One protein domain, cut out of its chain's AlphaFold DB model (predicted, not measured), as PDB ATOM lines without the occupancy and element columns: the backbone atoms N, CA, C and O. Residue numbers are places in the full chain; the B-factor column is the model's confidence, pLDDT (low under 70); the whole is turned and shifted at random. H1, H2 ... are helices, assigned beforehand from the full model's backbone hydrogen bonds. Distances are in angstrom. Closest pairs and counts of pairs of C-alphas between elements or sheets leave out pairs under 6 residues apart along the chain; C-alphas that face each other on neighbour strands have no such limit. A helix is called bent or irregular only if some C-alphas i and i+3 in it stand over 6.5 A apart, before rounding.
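AT A GLANCE: This is residues 18 to 114 and 187 to 222 of the 321 residues of an uncharacterized protein of Candidatus Desulfofervidus auxilii (UniProt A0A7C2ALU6). One long helix, H6, runs through most of the length of an elongated body, and five shorter helices are gathered about it. H2 and H3 form a helical hairpin whose H2 crosses the first half of H6, while H1 and H5 cross its later part and H4 meets it only near the ends of both. The printed part has 133 residues with six named helices, H1 to H6 in that order along the chain, and no named strand; the class is all helix. The whole is compact, with a radius of gyration of the C-alphas of 15.7 A, and spans 50 by 27 by 26 A.

IN THESE COORDINATES: Find C-alpha 18 at (17.850, -3.115, -2.010); from there H1 runs through residues 18 to 30. Next read H2, residues 32 to 51, 28.1 A long, and H3, residues 56 to 71, 22.6 A long. H4 holds residues 75 to 87, and H5 residues 92 to 104. H5 is irregular, but only just: C-alphas 99 and 102 are 7.0 A apart. Beyond the cut, find C-alpha 188 at (26.687, 15.193, -32.633), where H6, residues 188 to 217, begins; it ends 43.1 A away at C-alpha 217, (8.000, 9.571, 5.801).

HOW THE PARTS SIT: Begin at H6, the hub, which touches four helices. Its residues 192 to 203 touch H2 at a steep tilt of 52 degrees, opposite ways; the closest C-alphas, of Val 39 and Phe 199, are 5.9 A apart. Its residues 204 to 212 touch H1, also at a steep tilt of 52 degrees and opposite ways, with C-alphas 24 and 208 closest at 6.1 A. Its residues 206 to 217 touch H5 at a steep tilt of 41 degrees, with C-alphas 93 and 214 closest at 6.7 A. H4 and H6 only just touch, only at their ends, with 3 pairs of C-alphas within 8 A; the closest, of Ile 84 and Ile 214, are 6.4 A apart. Walking outward, H2 and H3 touch as a hairpin at a shallow tilt of 23 degrees, opposite ways, with C-alphas 42 and 63 closest at 5.2 A. H3 touches H5 with residues 64 to 68 alone; C-alphas 64 and 102 are closest at 7.2 A. H1 and H3 are apart. Every O i to N i+4 pair is within hydrogen-bond range in H1, H2, H3, H4 and H6, and 7 of 9 are in H5.

THE WHOLE: Look for the farthest C-alphas at Tyr 187 and Glu 222, 53.6 A apart. Residues 115 to 186 are not printed, and C-alphas 114 and 187 stand 12.7 A apart across the cut. The links printed whole, from H1 through to H5, are tight. The mean pLDDT of the printed part is 81.0; look for values under 70 at residues 110 to 114, 187 to 190 and 219 to 222.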
ATOM      1  N   ASP A  18      18.220  -2.198  -0.937       71.19
ATOM      2  CA  ASP A  18      17.850  -3.115  -2.010       71.19
ATOM      3  C   ASP A  18      16.328  -3.207  -2.254       71.19
ATOM      4  O   ASP A  18      15.906  -3.563  -3.358       71.19
ATOM      5  N   CYS A  19      15.477  -2.824  -1.290       73.62
ATOM      6  CA  CYS A  19      14.044  -2.593  -1.538       73.62
ATOM      7  C   CYS A  19      13.863  -1.331  -2.405       73.62
ATOM      8  O   CYS A  19      13.177  -1.376  -3.427       73.62
ATOM      9  N   VAL A  20      14.567  -0.238  -2.076       76.50
ATOM     10  CA  VAL A  20      14.516   1.025  -2.840       76.50
ATOM     11  C   VAL A  20      14.974   0.820  -4.281       76.50
ATOM     12  O   VAL A  20      14.279   1.219  -5.214       76.50
ATOM     13  N   LYS A  21      16.115   0.149  -4.487       77.44
ATOM     14  CA  LYS A  21      16.633  -0.133  -5.836       77.44
ATOM     15  C   LYS A  21      15.640  -0.921  -6.688       77.44
ATOM     16  O   LYS A  21      15.490  -0.599  -7.863       77.44
ATOM     17  N   ARG A  22      14.965  -1.927  -6.115       80.25
ATOM     18  CA  ARG A  22      13.965  -2.735  -6.833       80.25
ATOM     19  C   ARG A  22      12.759  -1.898  -7.251       80.25
ATOM     20  O   ARG A  22      12.394  -1.931  -8.421       80.25
ATOM     21  N   ILE A  23      12.217  -1.091  -6.336       80.50
ATOM     22  CA  ILE A  23      11.099  -0.183  -6.632       80.50
ATOM     23  C   ILE A  23      11.486   0.789  -7.756       80.50
ATOM     24  O   ILE A  23      10.753   0.937  -8.729       80.50
ATOM     25  N   VAL A  24      12.668   1.407  -7.675       83.75
ATOM     26  CA  VAL A  24      13.149   2.349  -8.699       83.75
ATOM     27  C   VAL A  24      13.352   1.664 -10.053       83.75
ATOM     28  O   VAL A  24      12.959   2.218 -11.077       83.75
ATOM     29  N   GLN A  25      13.944   0.466 -10.085       83.94
ATOM     30  CA  GLN A  25      14.119  -0.294 -11.327       83.94
ATOM     31  C   GLN A  25      12.779  -0.638 -11.979       83.94
ATOM     32  O   GLN A  25      12.652  -0.533 -13.197       83.94
ATOM     33  N   GLU A  26      11.777  -1.005 -11.184       82.25
ATOM     34  CA  GLU A  26      10.448  -1.337 -11.687       82.25
ATOM     35  C   GLU A  26       9.699  -0.100 -12.201       82.25
ATOM     36  O   GLU A  26       9.094  -0.156 -13.272       82.25
ATOM     37  N   ILE A  27       9.806   1.040 -11.503       84.00
ATOM     38  CA  ILE A  27       9.283   2.328 -11.983       84.00
ATOM     39  C   ILE A  27       9.928   2.687 -13.323       84.00
ATOM     40  O   ILE A  27       9.212   2.981 -14.274       84.00
ATOM     41  N   ILE A  28      11.259   2.619 -13.431       83.31
ATOM     42  CA  ILE A  28      11.969   2.930 -14.682       83.31
ATOM     43  C   ILE A  28      11.553   1.973 -15.804       83.31
ATOM     44  O   ILE A  28      11.349   2.422 -16.927       83.31
ATOM     45  N   GLY A  29      11.407   0.677 -15.511       81.12
ATOM     46  CA  GLY A  29      11.000  -0.322 -16.498       81.12
ATOM     47  C   GLY A  29       9.577  -0.105 -17.017       81.12
ATOM     48  O   GLY A  29       9.348  -0.168 -18.220       81.12
ATOM     49  N   LYS A  30       8.622   0.200 -16.130       84.06
ATOM     50  CA  LYS A  30       7.220   0.442 -16.517       84.06
ATOM     51  C   LYS A  30       7.002   1.818 -17.142       84.06
ATOM     52  O   LYS A  30       6.126   1.972 -17.983       84.06
ATOM     53  N   GLN A  31       7.796   2.807 -16.738       88.06
ATOM     54  CA  GLN A  31       7.666   4.206 -17.151       88.06
ATOM     55  C   GLN A  31       8.782   4.635 -18.106       88.06
ATOM     56  O   GLN A  31       9.124   5.816 -18.194       88.06
ATOM     57  N   GLU A  32       9.350   3.685 -18.853       86.50
ATOM     58  CA  GLU A  32      10.471   3.928 -19.764       86.50
ATOM     59  C   GLU A  32      10.142   5.022 -20.793       86.50
ATOM     60  O   GLU A  32      10.991   5.853 -21.114       86.50
ATOM     61  N   ILE A  33       8.893   5.069 -21.266       87.25
ATOM     62  CA  ILE A  33       8.406   6.083 -22.212       87.25
ATOM     63  C   ILE A  33       8.468   7.484 -21.591       87.25
ATOM     64  O   ILE A  33       8.956   8.416 -22.232       87.25
ATOM     65  N   LEU A  34       8.024   7.633 -20.338       87.25
ATOM     66  CA  LEU A  34       8.056   8.910 -19.625       87.25
ATOM     67  C   LEU A  34       9.490   9.364 -19.352       87.25
ATOM     68  O   LEU A  34       9.817  10.529 -19.574       87.25
ATOM     69  N   VAL A  35      10.360   8.437 -18.942       87.81
ATOM     70  CA  VAL A  35      11.788   8.712 -18.731       87.81
ATOM     71  C   VAL A  35      12.444   9.160 -20.038       87.81
ATOM     72  O   VAL A  35      13.095  10.202 -20.071       87.81
ATOM     73  N   LYS A  36      12.239   8.426 -21.138       89.56
ATOM     74  CA  LYS A  36      12.789   8.772 -22.457       89.56
ATOM     75  C   LYS A  36      12.278  10.119 -22.962       89.56
ATOM     76  O   LYS A  36      13.059  10.891 -23.508       89.56
ATOM     77  N   SER A  37      10.995  10.416 -22.762       91.38
ATOM     78  CA  SER A  37      10.392  11.697 -23.145       91.38
ATOM     79  C   SER A  37      11.019  12.872 -22.388       91.38
ATOM     80  O   SER A  37      11.445  13.846 -23.012       91.38
ATOM     81  N   ALA A  38      11.153  12.755 -21.062       90.25
ATOM     82  CA  ALA A  38      11.766  13.783 -20.222       90.25
ATOM     83  C   ALA A  38      13.241  14.018 -20.585       90.25
ATOM     84  O   ALA A  38      13.657  15.162 -20.765       90.25
ATOM     85  N   VAL A  39      14.012  12.936 -20.762       91.50
ATOM     86  CA  VAL A  39      15.420  13.008 -21.185       91.50
ATOM     87  C   VAL A  39      15.533  13.687 -22.540       91.50
ATOM     88  O   VAL A  39      16.307  14.624 -22.672       91.50
ATOM     89  N   LYS A  40      14.734  13.273 -23.530       91.06
ATOM     90  CA  LYS A  40      14.804  13.835 -24.880       91.06
ATOM     91  C   LYS A  40      14.533  15.339 -24.887       91.06
ATOM     92  O   LYS A  40      15.306  16.080 -25.482       91.06
ATOM     93  N   LYS A  41      13.482  15.794 -24.195       91.06
ATOM     94  CA  LYS A  41      13.163  17.228 -24.067       91.06
ATOM     95  C   LYS A  41      14.319  18.010 -23.444       91.06
ATOM     96  O   LYS A  41      14.740  19.016 -24.008       91.06
ATOM     97  N   ALA A  42      14.846  17.531 -22.317       91.06
ATOM     98  CA  ALA A  42      15.962  18.184 -21.643       91.06
ATOM     99  C   ALA A  42      17.221  18.197 -22.523       91.06
ATOM    100  O   ALA A  42      17.914  19.208 -22.572       91.06
ATOM    101  N   THR A  43      17.517  17.104 -23.237       89.38
ATOM    102  CA  THR A  43      18.684  16.999 -24.125       89.38
ATOM    103  C   THR A  43      18.585  17.982 -25.283       89.38
ATOM    104  O   THR A  43      19.557  18.677 -25.564       89.38
ATOM    105  N   THR A  44      17.419  18.083 -25.932       88.06
ATOM    106  CA  THR A  44      17.210  19.032 -27.036       88.06
ATOM    107  C   THR A  44      17.412  20.476 -26.575       88.06
ATOM    108  O   THR A  44      18.124  21.228 -27.238       88.06
ATOM    109  N   GLU A  45      16.853  20.851 -25.421       89.31
ATOM    110  CA  GLU A  45      17.021  22.206 -24.887       89.31
ATOM    111  C   GLU A  45      18.475  22.481 -24.487       89.31
ATOM    112  O   GLU A  45      19.058  23.494 -24.869       89.31
ATOM    113  N   TYR A  46      19.103  21.538 -23.785       87.62
ATOM    114  CA  TYR A  46      20.495  21.651 -23.369       87.62
ATOM    115  C   TYR A  46      21.437  21.845 -24.564       87.62
ATOM    116  O   TYR A  46      22.285  22.735 -24.550       87.62
ATOM    117  N   LEU A  47      21.286  21.039 -25.620       84.44
ATOM    118  CA  LEU A  47      22.114  21.157 -26.820       84.44
ATOM    119  C   LEU A  47      21.873  22.490 -27.543       84.44
ATOM    120  O   LEU A  47      22.847  23.142 -27.917       84.44
ATOM    121  N   SER A  48      20.620  22.946 -27.638       84.88
ATOM    122  CA  SER A  48      20.271  24.267 -28.185       84.88
ATOM    123  C   SER A  48      20.971  25.412 -27.434       84.88
ATOM    124  O   SER A  48      21.574  26.294 -28.048       84.88
ATOM    125  N   LEU A  49      20.981  25.382 -26.097       83.88
ATOM    126  CA  LEU A  49      21.657  26.395 -25.274       83.88
ATOM    127  C   LEU A  49      23.182  26.380 -25.465       83.88
ATOM    128  O   LEU A  49      23.827  27.432 -25.532       83.88
ATOM    129  N   ILE A  50      23.767  25.187 -25.597       80.38
ATOM    130  CA  ILE A  50      25.198  25.023 -25.874       80.38
ATOM    131  C   ILE A  50      25.559  25.554 -27.272       80.38
ATOM    132  O   ILE A  50      26.597  26.205 -27.425       80.38
ATOM    133  N   GLU A  51      24.712  25.344 -28.284       76.12
ATOM    134  CA  GLU A  51      24.883  25.921 -29.626       76.12
ATOM    135  C   GLU A  51      24.831  27.453 -29.609       76.12
ATOM    136  O   GLU A  51      25.634  28.119 -30.272       76.12
ATOM    137  N   GLN A  52      23.955  28.018 -28.776       75.00
ATOM    138  CA  GLN A  52      23.841  29.458 -28.535       75.00
ATOM    139  C   GLN A  52      25.000  30.040 -27.703       75.00
ATOM    140  O   GLN A  52      25.043  31.248 -27.468       75.00
ATOM    141  N   LYS A  53      25.981  29.214 -27.304       76.38
ATOM    142  CA  LYS A  53      27.155  29.589 -26.492       76.38
ATOM    143  C   LYS A  53      26.793  30.160 -25.118       76.38
ATOM    144  O   LYS A  53      27.536  30.983 -24.581       76.38
ATOM    145  N   VAL A  54      25.676  29.718 -24.551       75.94
ATOM    146  CA  VAL A  54      25.321  30.010 -23.160       75.94
ATOM    147  C   VAL A  54      26.355  29.364 -22.230       75.94
ATOM    148  O   VAL A  54      26.949  28.332 -22.551       75.94
ATOM    149  N   GLU A  55      26.611  29.990 -21.081       80.44
ATOM    150  CA  GLU A  55      27.494  29.428 -20.060       80.44
ATOM    151  C   GLU A  55      27.023  28.034 -19.631       80.44
ATOM    152  O   GLU A  55      25.839  27.791 -19.400       80.44
ATOM    153  N   PHE A  56      27.977  27.115 -19.499       79.31
ATOM    154  CA  PHE A  56      27.716  25.706 -19.215       79.31
ATOM    155  C   PHE A  56      26.911  25.479 -17.930       79.31
ATOM    156  O   PHE A  56      26.014  24.642 -17.893       79.31
ATOM    157  N   GLU A  57      27.221  26.240 -16.882       81.94
ATOM    158  CA  GLU A  57      26.533  26.151 -15.591       81.94
ATOM    159  C   GLU A  57      25.059  26.533 -15.719       81.94
ATOM    160  O   GLU A  57      24.188  25.865 -15.164       81.94
ATOM    161  N   ARG A  58      24.772  27.556 -16.529       84.44
ATOM    162  CA  ARG A  58      23.410  28.002 -16.807       84.44
ATOM    163  C   ARG A  58      22.641  26.981 -17.644       84.44
ATOM    164  O   ARG A  58      21.505  26.674 -17.304       84.44
ATOM    165  N   ALA A  59      23.273  26.405 -18.669       85.44
ATOM    166  CA  ALA A  59      22.665  25.340 -19.469       85.44
ATOM    167  C   ALA A  59      22.345  24.090 -18.624       85.44
ATOM    168  O   ALA A  59      21.285  23.488 -18.785       85.44
ATOM    169  N   ASN A  60      23.224  23.722 -17.683       87.12
ATOM    170  CA  ASN A  60      22.969  22.625 -16.746       87.12
ATOM    171  C   ASN A  60      21.807  22.929 -15.796       87.12
ATOM    172  O   ASN A  60      20.968  22.056 -15.580       87.12
ATOM    173  N   ALA A  61      21.747  24.139 -15.235       87.44
ATOM    174  CA  ALA A  61      20.662  24.538 -14.342       87.44
ATOM    175  C   ALA A  61      19.303  24.500 -15.058       87.44
ATOM    176  O   ALA A  61      18.342  23.938 -14.540       87.44
ATOM    177  N   GLU A  62      19.238  25.013 -16.287       89.25
ATOM    178  CA  GLU A  62      18.009  25.046 -17.086       89.25
ATOM    179  C   GLU A  62      17.548  23.638 -17.496       89.25
ATOM    180  O   GLU A  62      16.379  23.282 -17.328       89.25
ATOM    181  N   ALA A  63      18.475  22.774 -17.920       90.19
ATOM    182  CA  ALA A  63      18.171  21.369 -18.188       90.19
ATOM    183  C   ALA A  63      17.690  20.627 -16.926       90.19
ATOM    184  O   ALA A  63      16.766  19.812 -16.992       90.19
ATOM    185  N   GLN A  64      18.279  20.923 -15.765       91.56
ATOM    186  CA  GLN A  64      17.866  20.347 -14.488       91.56
ATOM    187  C   GLN A  64      16.446  20.780 -14.103       91.56
ATOM    188  O   GLN A  64      15.647  19.937 -13.694       91.56
ATOM    189  N   GLU A  65      16.099  22.056 -14.268       91.00
ATOM    190  CA  GLU A  65      14.741  22.546 -14.015       91.00
ATOM    191  C   GLU A  65      13.703  21.850 -14.902       91.00
ATOM    192  O   GLU A  65      12.630  21.477 -14.419       91.00
ATOM    193  N   ILE A  66      14.031  21.604 -16.175       91.38
ATOM    194  CA  ILE A  66      13.167  20.851 -17.096       91.38
ATOM    195  C   ILE A  66      12.965  19.421 -16.595       91.38
ATOM    196  O   ILE A  66      11.826  18.958 -16.514       91.38
ATOM    197  N   LEU A  67      14.040  18.733 -16.203       91.38
ATOM    198  CA  LEU A  67      13.953  17.372 -15.669       91.38
ATOM    199  C   LEU A  67      13.106  17.314 -14.388       91.38
ATOM    200  O   LEU A  67      12.246  16.439 -14.264       91.38
ATOM    201  N   ILE A  68      13.288  18.261 -13.463       90.62
ATOM    202  CA  ILE A  68      12.471  18.370 -12.243       90.62
ATOM    203  C   ILE A  68      11.005  18.598 -12.613       90.62
ATOM    204  O   ILE A  68      10.118  17.915 -12.100       90.62
ATOM    205  N   LYS A  69      10.727  19.537 -13.519       91.00
ATOM    206  CA  LYS A  69       9.362  19.840 -13.952       91.00
ATOM    207  C   LYS A  69       8.680  18.610 -14.541       91.00
ATOM    208  O   LYS A  69       7.543  18.337 -14.169       91.00
ATOM    209  N   GLU A  70       9.362  17.854 -15.397       90.62
ATOM    210  CA  GLU A  70       8.804  16.650 -16.017       90.62
ATOM    211  C   GLU A  70       8.523  15.553 -14.972       90.62
ATOM    212  O   GLU A  70       7.402  15.046 -14.941       90.62
ATOM    213  N   ILE A  71       9.457  15.260 -14.052       89.94
ATOM    214  CA  ILE A  71       9.276  14.244 -12.984       89.94
ATOM    215  C   ILE A  71       8.147  14.604 -12.002       89.94
ATOM    216  O   ILE A  71       7.547  13.721 -11.393       89.94
ATOM    217  N   PHE A  72       7.838  15.887 -11.821       88.12
ATOM    218  CA  PHE A  72       6.776  16.350 -10.919       88.12
ATOM    219  C   PHE A  72       5.531  16.859 -11.664       88.12
ATOM    220  O   PHE A  72       4.776  17.674 -11.127       88.12
ATOM    221  N   SER A  73       5.290  16.390 -12.892       86.31
ATOM    222  CA  SER A  73       4.135  16.799 -13.702       86.31
ATOM    223  C   SER A  73       3.387  15.621 -14.327       86.31
ATOM    224  O   SER A  73       3.907  14.514 -14.440       86.31
ATOM    225  N   GLY A  74       2.141  15.877 -14.738       84.62
ATOM    226  CA  GLY A  74       1.342  14.943 -15.533       84.62
ATOM    227  C   GLY A  74       1.185  13.567 -14.886       84.62
ATOM    228  O   GLY A  74       0.773  13.454 -13.730       84.62
ATOM    229  N   GLU A  75       1.517  12.526 -15.649       85.75
ATOM    230  CA  GLU A  75       1.380  11.115 -15.263       85.75
ATOM    231  C   GLU A  75       2.271  10.726 -14.071       85.75
ATOM    232  O   GLU A  75       1.885   9.873 -13.270       85.75
ATOM    233  N   TRP A  76       3.406  11.407 -13.870       86.88
ATOM    234  CA  TRP A  76       4.272  11.154 -12.717       86.88
ATOM    235  C   TRP A  76       3.584  11.440 -11.387       86.88
ATOM    236  O   TRP A  76       3.771  10.688 -10.438       86.88
ATOM    237  N   LEU A  77       2.734  12.469 -11.308       86.69
ATOM    238  CA  LEU A  77       1.995  12.767 -10.076       86.69
ATOM    239  C   LEU A  77       1.054  11.624  -9.685       86.69
ATOM    240  O   LEU A  77       0.938  11.317  -8.502       86.69
ATOM    241  N   GLN A  78       0.439  10.957 -10.664       87.44
ATOM    242  CA  GLN A  78      -0.428   9.803 -10.415       87.44
ATOM    243  C   GLN A  78       0.378   8.600  -9.913       87.44
ATOM    244  O   GLN A  78      -0.058   7.899  -9.000       87.44
ATOM    245  N   ILE A  79       1.575   8.391 -10.472       87.69
ATOM    246  CA  ILE A  79       2.515   7.361 -10.014       87.69
ATOM    247  C   ILE A  79       2.933   7.642  -8.570       87.69
ATOM    248  O   ILE A  79       2.901   6.736  -7.739       87.69
ATOM    249  N   TRP A  80       3.271   8.893  -8.251       88.94
ATOM    250  CA  TRP A  80       3.669   9.280  -6.903       88.94
ATOM    251  C   TRP A  80       2.540   9.145  -5.888       88.94
ATOM    252  O   TRP A  80       2.765   8.588  -4.815       88.94
ATOM    253  N   ASP A  81       1.331   9.589  -6.229       86.25
ATOM    254  CA  ASP A  81       0.158   9.468  -5.362       86.25
ATOM    255  C   ASP A  81      -0.151   7.997  -5.044       86.25
ATOM    256  O   ASP A  81      -0.385   7.647  -3.885       86.25
ATOM    257  N   LYS A  82      -0.065   7.114  -6.046       85.12
ATOM    258  CA  LYS A  82      -0.237   5.672  -5.847       85.12
ATOM    259  C   LYS A  82       0.853   5.082  -4.950       85.12
ATOM    260  O   LYS A  82       0.541   4.368  -4.000       85.12
ATOM    261  N   LEU A  83       2.117   5.421  -5.205       84.44
ATOM    262  CA  LEU A  83       3.250   4.909  -4.432       84.44
ATOM    263  C   LEU A  83       3.200   5.363  -2.965       84.44
ATOM    264  O   LEU A  83       3.527   4.594  -2.067       84.44
ATOM    265  N   ILE A  84       2.757   6.597  -2.710       84.69
ATOM    266  CA  ILE A  84       2.527   7.115  -1.356       84.69
ATOM    267  C   ILE A  84       1.448   6.313  -0.641       84.69
ATOM    268  O   ILE A  84       1.654   5.934   0.512       84.69
ATOM    269  N   MET A  85       0.313   6.061  -1.304       82.00
ATOM    270  CA  MET A  85      -0.777   5.280  -0.717       82.00
ATOM    271  C   MET A  85      -0.311   3.872  -0.343       82.00
ATOM    272  O   MET A  85      -0.590   3.406   0.759       82.00
ATOM    273  N   GLU A  86       0.430   3.211  -1.232       80.38
ATOM    274  CA  GLU A  86       0.909   1.846  -1.011       80.38
ATOM    275  C   GLU A  86       2.007   1.775   0.065       80.38
ATOM    276  O   GLU A  86       2.026   0.849   0.875       80.38
ATOM    277  N   LEU A  87       2.905   2.764   0.116       77.31
ATOM    278  CA  LEU A  87       3.996   2.820   1.095       77.31
ATOM    279  C   LEU A  87       3.613   3.502   2.415       77.31
ATOM    280  O   LEU A  87       4.459   3.601   3.307       77.31
ATOM    281  N   GLN A  88       2.359   3.948   2.557       78.19
ATOM    282  CA  GLN A  88       1.865   4.707   3.714       78.19
ATOM    283  C   GLN A  88       2.729   5.947   4.012       78.19
ATOM    284  O   GLN A  88       3.043   6.242   5.167       78.19
ATOM    285  N   GLY A  89       3.171   6.633   2.956       74.06
ATOM    286  CA  GLY A  89       3.964   7.856   3.061       74.06
ATOM    287  C   GLY A  89       3.106   9.111   3.232       74.06
ATOM    288  O   GLY A  89       1.881   9.070   3.127       74.06
ATOM    289  N   ASP A  90       3.758  10.254   3.439       78.00
ATOM    290  CA  ASP A  90       3.103  11.563   3.516       78.00
ATOM    291  C   ASP A  90       3.346  12.381   2.233       78.00
ATOM    292  O   ASP A  90       4.480  12.624   1.809       78.00
ATOM    293  N   LYS A  91       2.252  12.861   1.628       79.19
ATOM    294  CA  LYS A  91       2.244  13.684   0.410       79.19
ATOM    295  C   LYS A  91       2.993  15.009   0.567       79.19
ATOM    296  O   LYS A  91       3.515  15.525  -0.424       79.19
ATOM    297  N   LYS A  92       3.128  15.542   1.786       78.06
ATOM    298  CA  LYS A  92       3.930  16.747   2.061       78.06
ATOM    299  C   LYS A  92       5.404  16.561   1.691       78.06
ATOM    300  O   LYS A  92       6.042  17.523   1.258       78.06
ATOM    301  N   TYR A  93       5.936  15.338   1.763       78.69
ATOM    302  CA  TYR A  93       7.325  15.069   1.385       78.69
ATOM    303  C   TYR A  93       7.576  15.224  -0.110       78.69
ATOM    304  O   TYR A  93       8.664  15.646  -0.478       78.69
ATOM    305  N   LEU A  94       6.596  14.979  -0.986       81.06
ATOM    306  CA  LEU A  94       6.783  15.263  -2.415       81.06
ATOM    307  C   LEU A  94       6.959  16.754  -2.684       81.06
ATOM    308  O   LEU A  94       7.755  17.130  -3.539       81.06
ATOM    309  N   VAL A  95       6.224  17.600  -1.957       82.75
ATOM    310  CA  VAL A  95       6.336  19.057  -2.093       82.75
ATOM    311  C   VAL A  95       7.706  19.522  -1.604       82.75
ATOM    312  O   VAL A  95       8.365  20.289  -2.303       82.75
ATOM    313  N   LEU A  96       8.154  19.002  -0.458       82.44
ATOM    314  CA  LEU A  96       9.482  19.276   0.088       82.44
ATOM    315  C   LEU A  96      10.588  18.819  -0.875       82.44
ATOM    316  O   LEU A  96      11.468  19.596  -1.231       82.44
ATOM    317  N   ILE A  97      10.520  17.571  -1.348       84.31
ATOM    318  CA  ILE A  97      11.526  17.009  -2.253       84.31
ATOM    319  C   ILE A  97      11.543  17.786  -3.567       84.31
ATOM    320  O   ILE A  97      12.618  18.085  -4.058       84.31
ATOM    321  N   ARG A  98      10.397  18.201  -4.116       84.38
ATOM    322  CA  ARG A  98      10.372  19.032  -5.329       84.38
ATOM    323  C   ARG A  98      11.165  20.337  -5.173       84.38
ATOM    324  O   ARG A  98      11.781  20.770  -6.142       84.38
ATOM    325  N   GLN A  99      11.132  20.959  -3.996       82.00
ATOM    326  CA  GLN A  99      11.865  22.200  -3.716       82.00
ATOM    327  C   GLN A  99      13.361  21.944  -3.480       82.00
ATOM    328  O   GLN A  99      14.197  22.715  -3.941       82.00
ATOM    329  N   GLU A 100      13.699  20.832  -2.826       83.00
ATOM    330  CA  GLU A 100      15.064  20.538  -2.374       83.00
ATOM    331  C   GLU A 100      15.873  19.649  -3.337       83.00
ATOM    332  O   GLU A 100      17.098  19.590  -3.250       83.00
ATOM    333  N   ILE A 101      15.240  18.958  -4.292       80.31
ATOM    334  CA  ILE A 101      15.928  17.991  -5.169       80.31
ATOM    335  C   ILE A 101      16.951  18.654  -6.094       80.31
ATOM    336  O   ILE A 101      17.960  18.034  -6.429       80.31
ATOM    337  N   GLY A 102      16.714  19.909  -6.485       74.75
ATOM    338  CA  GLY A 102      17.637  20.689  -7.307       74.75
ATOM    339  C   GLY A 102      18.988  20.892  -6.608       74.75
ATOM    340  O   GLY A 102      20.005  20.408  -7.113       74.75
ATOM    341  N   PRO A 103      18.999  21.533  -5.424       77.56
ATOM    342  CA  PRO A 103      20.199  21.678  -4.601       77.56
ATOM    343  C   PRO A 103      20.829  20.348  -4.164       77.56
ATOM    344  O   PRO A 103      22.053  20.233  -4.134       77.56
ATOM    345  N   LEU A 104      20.016  19.340  -3.824       73.25
ATOM    346  CA  LEU A 104      20.506  18.052  -3.315       73.25
ATOM    347  C   LEU A 104      21.187  17.193  -4.385       73.25
ATOM    348  O   LEU A 104      22.089  16.417  -4.068       73.25
ATOM    349  N   LEU A 105      20.752  17.302  -5.640       80.94
ATOM    350  CA  LEU A 105      21.259  16.495  -6.742       80.94
ATOM    351  C   LEU A 105      21.585  17.394  -7.943       80.94
ATOM    352  O   LEU A 105      20.842  17.374  -8.925       80.94
ATOM    353  N   PRO A 106      22.678  18.180  -7.902       79.88
ATOM    354  CA  PRO A 106      23.056  19.045  -9.013       79.88
ATOM    355  C   PRO A 106      23.364  18.220 -10.265       79.88
ATOM    356  O   PRO A 106      23.993  17.157 -10.201       79.88
ATOM    357  N   LEU A 107      22.931  18.716 -11.422       82.75
ATOM    358  CA  LEU A 107      23.186  18.060 -12.697       82.75
ATOM    359  C   LEU A 107      24.653  18.246 -13.107       82.75
ATOM    360  O   LEU A 107      25.107  19.357 -13.369       82.75
ATOM    361  N   GLN A 108      25.395  17.141 -13.171       74.94
ATOM    362  CA  GLN A 108      26.811  17.136 -13.540       74.94
ATOM    363  C   GLN A 108      26.987  16.568 -14.946       74.94
ATOM    364  O   GLN A 108      27.309  15.391 -15.127       74.94
ATOM    365  N   VAL A 109      26.772  17.404 -15.958       77.50
ATOM    366  CA  VAL A 109      27.260  17.086 -17.303       77.50
ATOM    367  C   VAL A 109      28.767  17.377 -17.320       77.50
ATOM    368  O   VAL A 109      29.199  18.382 -16.748       77.50
ATOM    369  N   PRO A 110      29.617  16.530 -17.920       69.38
ATOM    370  CA  PRO A 110      31.022  16.865 -18.114       69.38
ATOM    371  C   PRO A 110      31.165  17.982 -19.156       69.38
ATOM    372  O   PRO A 110      30.483  17.974 -20.183       69.38
ATOM    373  N   HIS A 111      32.087  18.925 -18.933       62.38
ATOM    374  CA  HIS A 111      32.389  19.966 -19.919       62.38
ATOM    375  C   HIS A 111      32.774  19.336 -21.264       62.38
ATOM    376  O   HIS A 111      33.858  18.769 -21.431       62.38
ATOM    377  N   LEU A 112      31.902  19.508 -22.260       58.72
ATOM    378  CA  LEU A 112      32.067  18.958 -23.608       58.72
ATOM    379  C   LEU A 112      33.304  19.518 -24.347       58.72
ATOM    380  O   LEU A 112      33.671  19.011 -25.406       58.72
ATOM    381  N   GLY A 113      33.988  20.521 -23.779       51.59
ATOM    382  CA  GLY A 113      35.265  21.048 -24.271       51.59
ATOM    383  C   GLY A 113      36.398  20.012 -24.313       51.59
ATOM    384  O   GLY A 113      37.277  20.117 -25.165       51.59
ATOM    385  N   PHE A 114      36.345  18.963 -23.483       40.19
ATOM    386  CA  PHE A 114      37.320  17.861 -23.511       40.19
ATOM    387  C   PHE A 114      37.087  16.848 -24.647       40.19
ATOM    388  O   PHE A 114      37.995  16.098 -25.000       40.19
ATOM    389  N   TYR A 187      30.115  14.090 -34.840       51.81
ATOM    390  CA  TYR A 187      30.292  14.141 -33.375       51.81
ATOM    391  C   TYR A 187      29.012  14.412 -32.585       51.81
ATOM    392  O   TYR A 187      29.034  14.295 -31.357       51.81
ATOM    393  N   ASP A 188      27.927  14.760 -33.270       58.50
ATOM    394  CA  ASP A 188      26.687  15.193 -32.633       58.50
ATOM    395  C   ASP A 188      26.045  14.055 -31.829       58.50
ATOM    396  O   ASP A 188      25.885  14.154 -30.614       58.50
ATOM    397  N   GLY A 189      25.895  12.880 -32.451       61.88
ATOM    398  CA  GLY A 189      25.293  11.715 -31.796       61.88
ATOM    399  C   GLY A 189      26.082  11.179 -30.594       61.88
ATOM    400  O   GLY A 189      25.499  10.601 -29.683       61.88
ATOM    401  N   ARG A 190      27.410  11.383 -30.526       68.88
ATOM    402  CA  ARG A 190      28.196  10.980 -29.341       68.88
ATOM    403  C   ARG A 190      28.016  11.967 -28.186       68.88
ATOM    404  O   ARG A 190      28.031  11.541 -27.034       68.88
ATOM    405  N   ARG A 191      27.872  13.264 -28.473       70.38
ATOM    406  CA  ARG A 191      27.591  14.282 -27.447       70.38
ATOM    407  C   ARG A 191      26.183  14.114 -26.906       70.38
ATOM    408  O   ARG A 191      26.029  14.055 -25.693       70.38
ATOM    409  N   GLU A 192      25.215  13.959 -27.801       79.69
ATOM    410  CA  GLU A 192      23.828  13.663 -27.461       79.69
ATOM    411  C   GLU A 192      23.751  12.416 -26.575       79.69
ATOM    412  O   GLU A 192      23.260  12.501 -25.457       79.69
ATOM    413  N   TYR A 193      24.395  11.312 -26.970       80.81
ATOM    414  CA  TYR A 193      24.431  10.085 -26.168       80.81
ATOM    415  C   TYR A 193      25.013  10.272 -24.752       80.81
ATOM    416  O   TYR A 193      24.493   9.717 -23.782       80.81
ATOM    417  N   ILE A 194      26.097  11.045 -24.605       81.81
ATOM    418  CA  ILE A 194      26.701  11.319 -23.289       81.81
ATOM    419  C   ILE A 194      25.739  12.135 -22.422       81.81
ATOM    420  O   ILE A 194      25.533  11.794 -21.257       81.81
ATOM    421  N   VAL A 195      25.134  13.181 -22.992       86.69
ATOM    422  CA  VAL A 195      24.156  14.033 -22.302       86.69
ATOM    423  C   VAL A 195      22.935  13.212 -21.885       86.69
ATOM    424  O   VAL A 195      22.563  13.227 -20.713       86.69
ATOM    425  N   GLU A 196      22.381  12.411 -22.795       88.38
ATOM    426  CA  GLU A 196      21.266  11.509 -22.508       88.38
ATOM    427  C   GLU A 196      21.597  10.538 -21.371       88.38
ATOM    428  O   GLU A 196      20.788  10.345 -20.466       88.38
ATOM    429  N   THR A 197      22.802   9.962 -21.367       85.00
ATOM    430  CA  THR A 197      23.243   9.036 -20.312       85.00
ATOM    431  C   THR A 197      23.355   9.741 -18.957       85.00
ATOM    432  O   THR A 197      22.919   9.200 -17.934       85.00
ATOM    433  N   CYS A 198      23.894  10.965 -18.927       87.56
ATOM    434  CA  CYS A 198      23.934  11.791 -17.721       87.56
ATOM    435  C   CYS A 198      22.519  12.081 -17.206       87.56
ATOM    436  O   CYS A 198      22.262  11.932 -16.011       87.56
ATOM    437  N   PHE A 199      21.586  12.424 -18.094       92.12
ATOM    438  CA  PHE A 199      20.212  12.765 -17.724       92.12
ATOM    439  C   PHE A 199      19.449  11.536 -17.229       92.12
ATOM    440  O   PHE A 199      18.799  11.595 -16.190       92.12
ATOM    441  N   GLN A 200      19.603  10.382 -17.883       89.19
ATOM    442  CA  GLN A 200      19.047   9.109 -17.411       89.19
ATOM    443  C   GLN A 200      19.582   8.722 -16.027       89.19
ATOM    444  O   GLN A 200      18.826   8.254 -15.170       89.19
ATOM    445  N   THR A 201      20.879   8.926 -15.791       86.75
ATOM    446  CA  THR A 201      21.503   8.657 -14.489       86.75
ATOM    447  C   THR A 201      20.966   9.605 -13.421       86.75
ATOM    448  O   THR A 201      20.637   9.169 -12.316       86.75
ATOM    449  N   TRP A 202      20.814  10.885 -13.761       91.50
ATOM    450  CA  TRP A 202      20.227  11.881 -12.875       91.50
ATOM    451  C   TRP A 202      18.787  11.521 -12.495       91.50
ATOM    452  O   TRP A 202      18.483  11.462 -11.307       91.50
ATOM    453  N   ILE A 203      17.932  11.171 -13.468       90.62
ATOM    454  CA  ILE A 203      16.551  10.736 -13.204       90.62
ATOM    455  C   ILE A 203      16.552   9.529 -12.266       90.62
ATOM    456  O   ILE A 203      15.851   9.536 -11.261       90.62
ATOM    457  N   ARG A 204      17.368   8.502 -12.529       88.44
ATOM    458  CA  ARG A 204      17.446   7.313 -11.662       88.44
ATOM    459  C   ARG A 204      17.777   7.670 -10.209       88.44
ATOM    460  O   ARG A 204      17.153   7.141  -9.286       88.44
ATOM    461  N   ASN A 205      18.732   8.572 -10.004       86.25
ATOM    462  CA  ASN A 205      19.115   9.035  -8.674       86.25
ATOM    463  C   ASN A 205      18.004   9.881  -8.031       86.25
ATOM    464  O   ASN A 205      17.689   9.678  -6.860       86.25
ATOM    465  N   ALA A 206      17.349  10.752  -8.801       88.31
ATOM    466  CA  ALA A 206      16.208  11.544  -8.351       88.31
ATOM    467  C   ALA A 206      15.048  10.651  -7.880       88.31
ATOM    468  O   ALA A 206      14.559  10.813  -6.764       88.31
ATOM    469  N   LEU A 207      14.665   9.646  -8.678       88.81
ATOM    470  CA  LEU A 207      13.637   8.665  -8.310       88.81
ATOM    471  C   LEU A 207      14.017   7.911  -7.026       88.81
ATOM    472  O   LEU A 207      13.165   7.677  -6.175       88.81
ATOM    473  N   THR A 208      15.298   7.574  -6.855       85.06
ATOM    474  CA  THR A 208      15.804   6.915  -5.639       85.06
ATOM    475  C   THR A 208      15.614   7.790  -4.404       85.06
ATOM    476  O   THR A 208      15.116   7.304  -3.390       85.06
ATOM    477  N   ILE A 209      15.952   9.080  -4.490       84.56
ATOM    478  CA  ILE A 209      15.751  10.042  -3.397       84.56
ATOM    479  C   ILE A 209      14.259  10.199  -3.085       84.56
ATOM    480  O   ILE A 209      13.885  10.206  -1.914       84.56
ATOM    481  N   ILE A 210      13.403  10.271  -4.109       86.56
ATOM    482  CA  ILE A 210      11.950  10.391  -3.936       86.56
ATOM    483  C   ILE A 210      11.387   9.168  -3.204       86.56
ATOM    484  O   ILE A 210      10.729   9.319  -2.177       86.56
ATOM    485  N   VAL A 211      11.682   7.955  -3.684       84.88
ATOM    486  CA  VAL A 211      11.203   6.706  -3.066       84.88
ATOM    487  C   VAL A 211      11.729   6.565  -1.638       84.88
ATOM    488  O   VAL A 211      10.969   6.219  -0.734       84.88
ATOM    489  N   LEU A 212      13.007   6.879  -1.409       81.38
ATOM    490  CA  LEU A 212      13.590   6.868  -0.070       81.38
ATOM    491  C   LEU A 212      12.893   7.882   0.848       81.38
ATOM    492  O   LEU A 212      12.570   7.551   1.983       81.38
ATOM    493  N   GLY A 213      12.618   9.091   0.358       78.31
ATOM    494  CA  GLY A 213      11.893  10.118   1.101       78.31
ATOM    495  C   GLY A 213      10.478   9.680   1.487       78.31
ATOM    496  O   GLY A 213      10.078   9.862   2.635       78.31
ATOM    497  N   ILE A 214       9.756   9.026   0.572       82.81
ATOM    498  CA  ILE A 214       8.427   8.456   0.841       82.81
ATOM    499  C   ILE A 214       8.523   7.365   1.918       82.81
ATOM    500  O   ILE A 214       7.764   7.390   2.886       82.81
ATOM    501  N   LEU A 215       9.493   6.455   1.826       79.69
ATOM    502  CA  LEU A 215       9.696   5.412   2.838       79.69
ATOM    503  C   LEU A 215      10.082   5.976   4.211       79.69
ATOM    504  O   LEU A 215       9.590   5.492   5.225       79.69
ATOM    505  N   LEU A 216      10.931   7.003   4.259       75.44
ATOM    506  CA  LEU A 216      11.330   7.670   5.505       75.44
ATOM    507  C   LEU A 216      10.200   8.509   6.117       75.44
ATOM    508  O   LEU A 216      10.240   8.811   7.313       75.44
ATOM    509  N   SER A 217       9.204   8.893   5.316       73.38
ATOM    510  CA  SER A 217       8.000   9.571   5.801       73.38
ATOM    511  C   SER A 217       6.999   8.620   6.468       73.38
ATOM    512  O   SER A 217       6.139   9.071   7.224       73.38
ATOM    513  N   ARG A 218       7.135   7.305   6.247       70.50
ATOM    514  CA  ARG A 218       6.262   6.276   6.820       70.50
ATOM    515  C   ARG A 218       6.267   6.340   8.347       70.50
ATOM    516  O   ARG A 218       7.317   6.262   8.982       70.50
ATOM    517  N   GLY A 219       5.082   6.455   8.944       55.38
ATOM    518  CA  GLY A 219       4.919   6.468  10.401       55.38
ATOM    519  C   GLY A 219       5.364   7.762  11.090       55.38
ATOM    520  O   GLY A 219       5.288   7.841  12.315       55.38
ATOM    521  N   ARG A 220       5.765   8.803  10.346       54.56
ATOM    522  CA  ARG A 220       5.734  10.171  10.877       54.56
ATOM    523  C   ARG A 220       4.293  10.663  10.818       54.56
ATOM    524  O   ARG A 220       3.944  11.476   9.970       54.56
ATOM    525  N   GLU A 221       3.453  10.145  11.713       45.38
ATOM    526  CA  GLU A 221       2.214  10.840  12.044       45.38
ATOM    527  C   GLU A 221       2.558  12.279  12.435       45.38
ATOM    528  O   GLU A 221       3.519  12.560  13.159       45.38
ATOM    529  N   GLU A 222       1.790  13.206  11.882       45.06
ATOM    530  CA  GLU A 222       1.930  14.625  12.111       45.06
ATOM    531  C   GLU A 222       1.912  14.972  13.604       45.06
ATOM    532  O   GLU A 222       0.867  15.027  14.245       45.06
TER     533      GLU A 222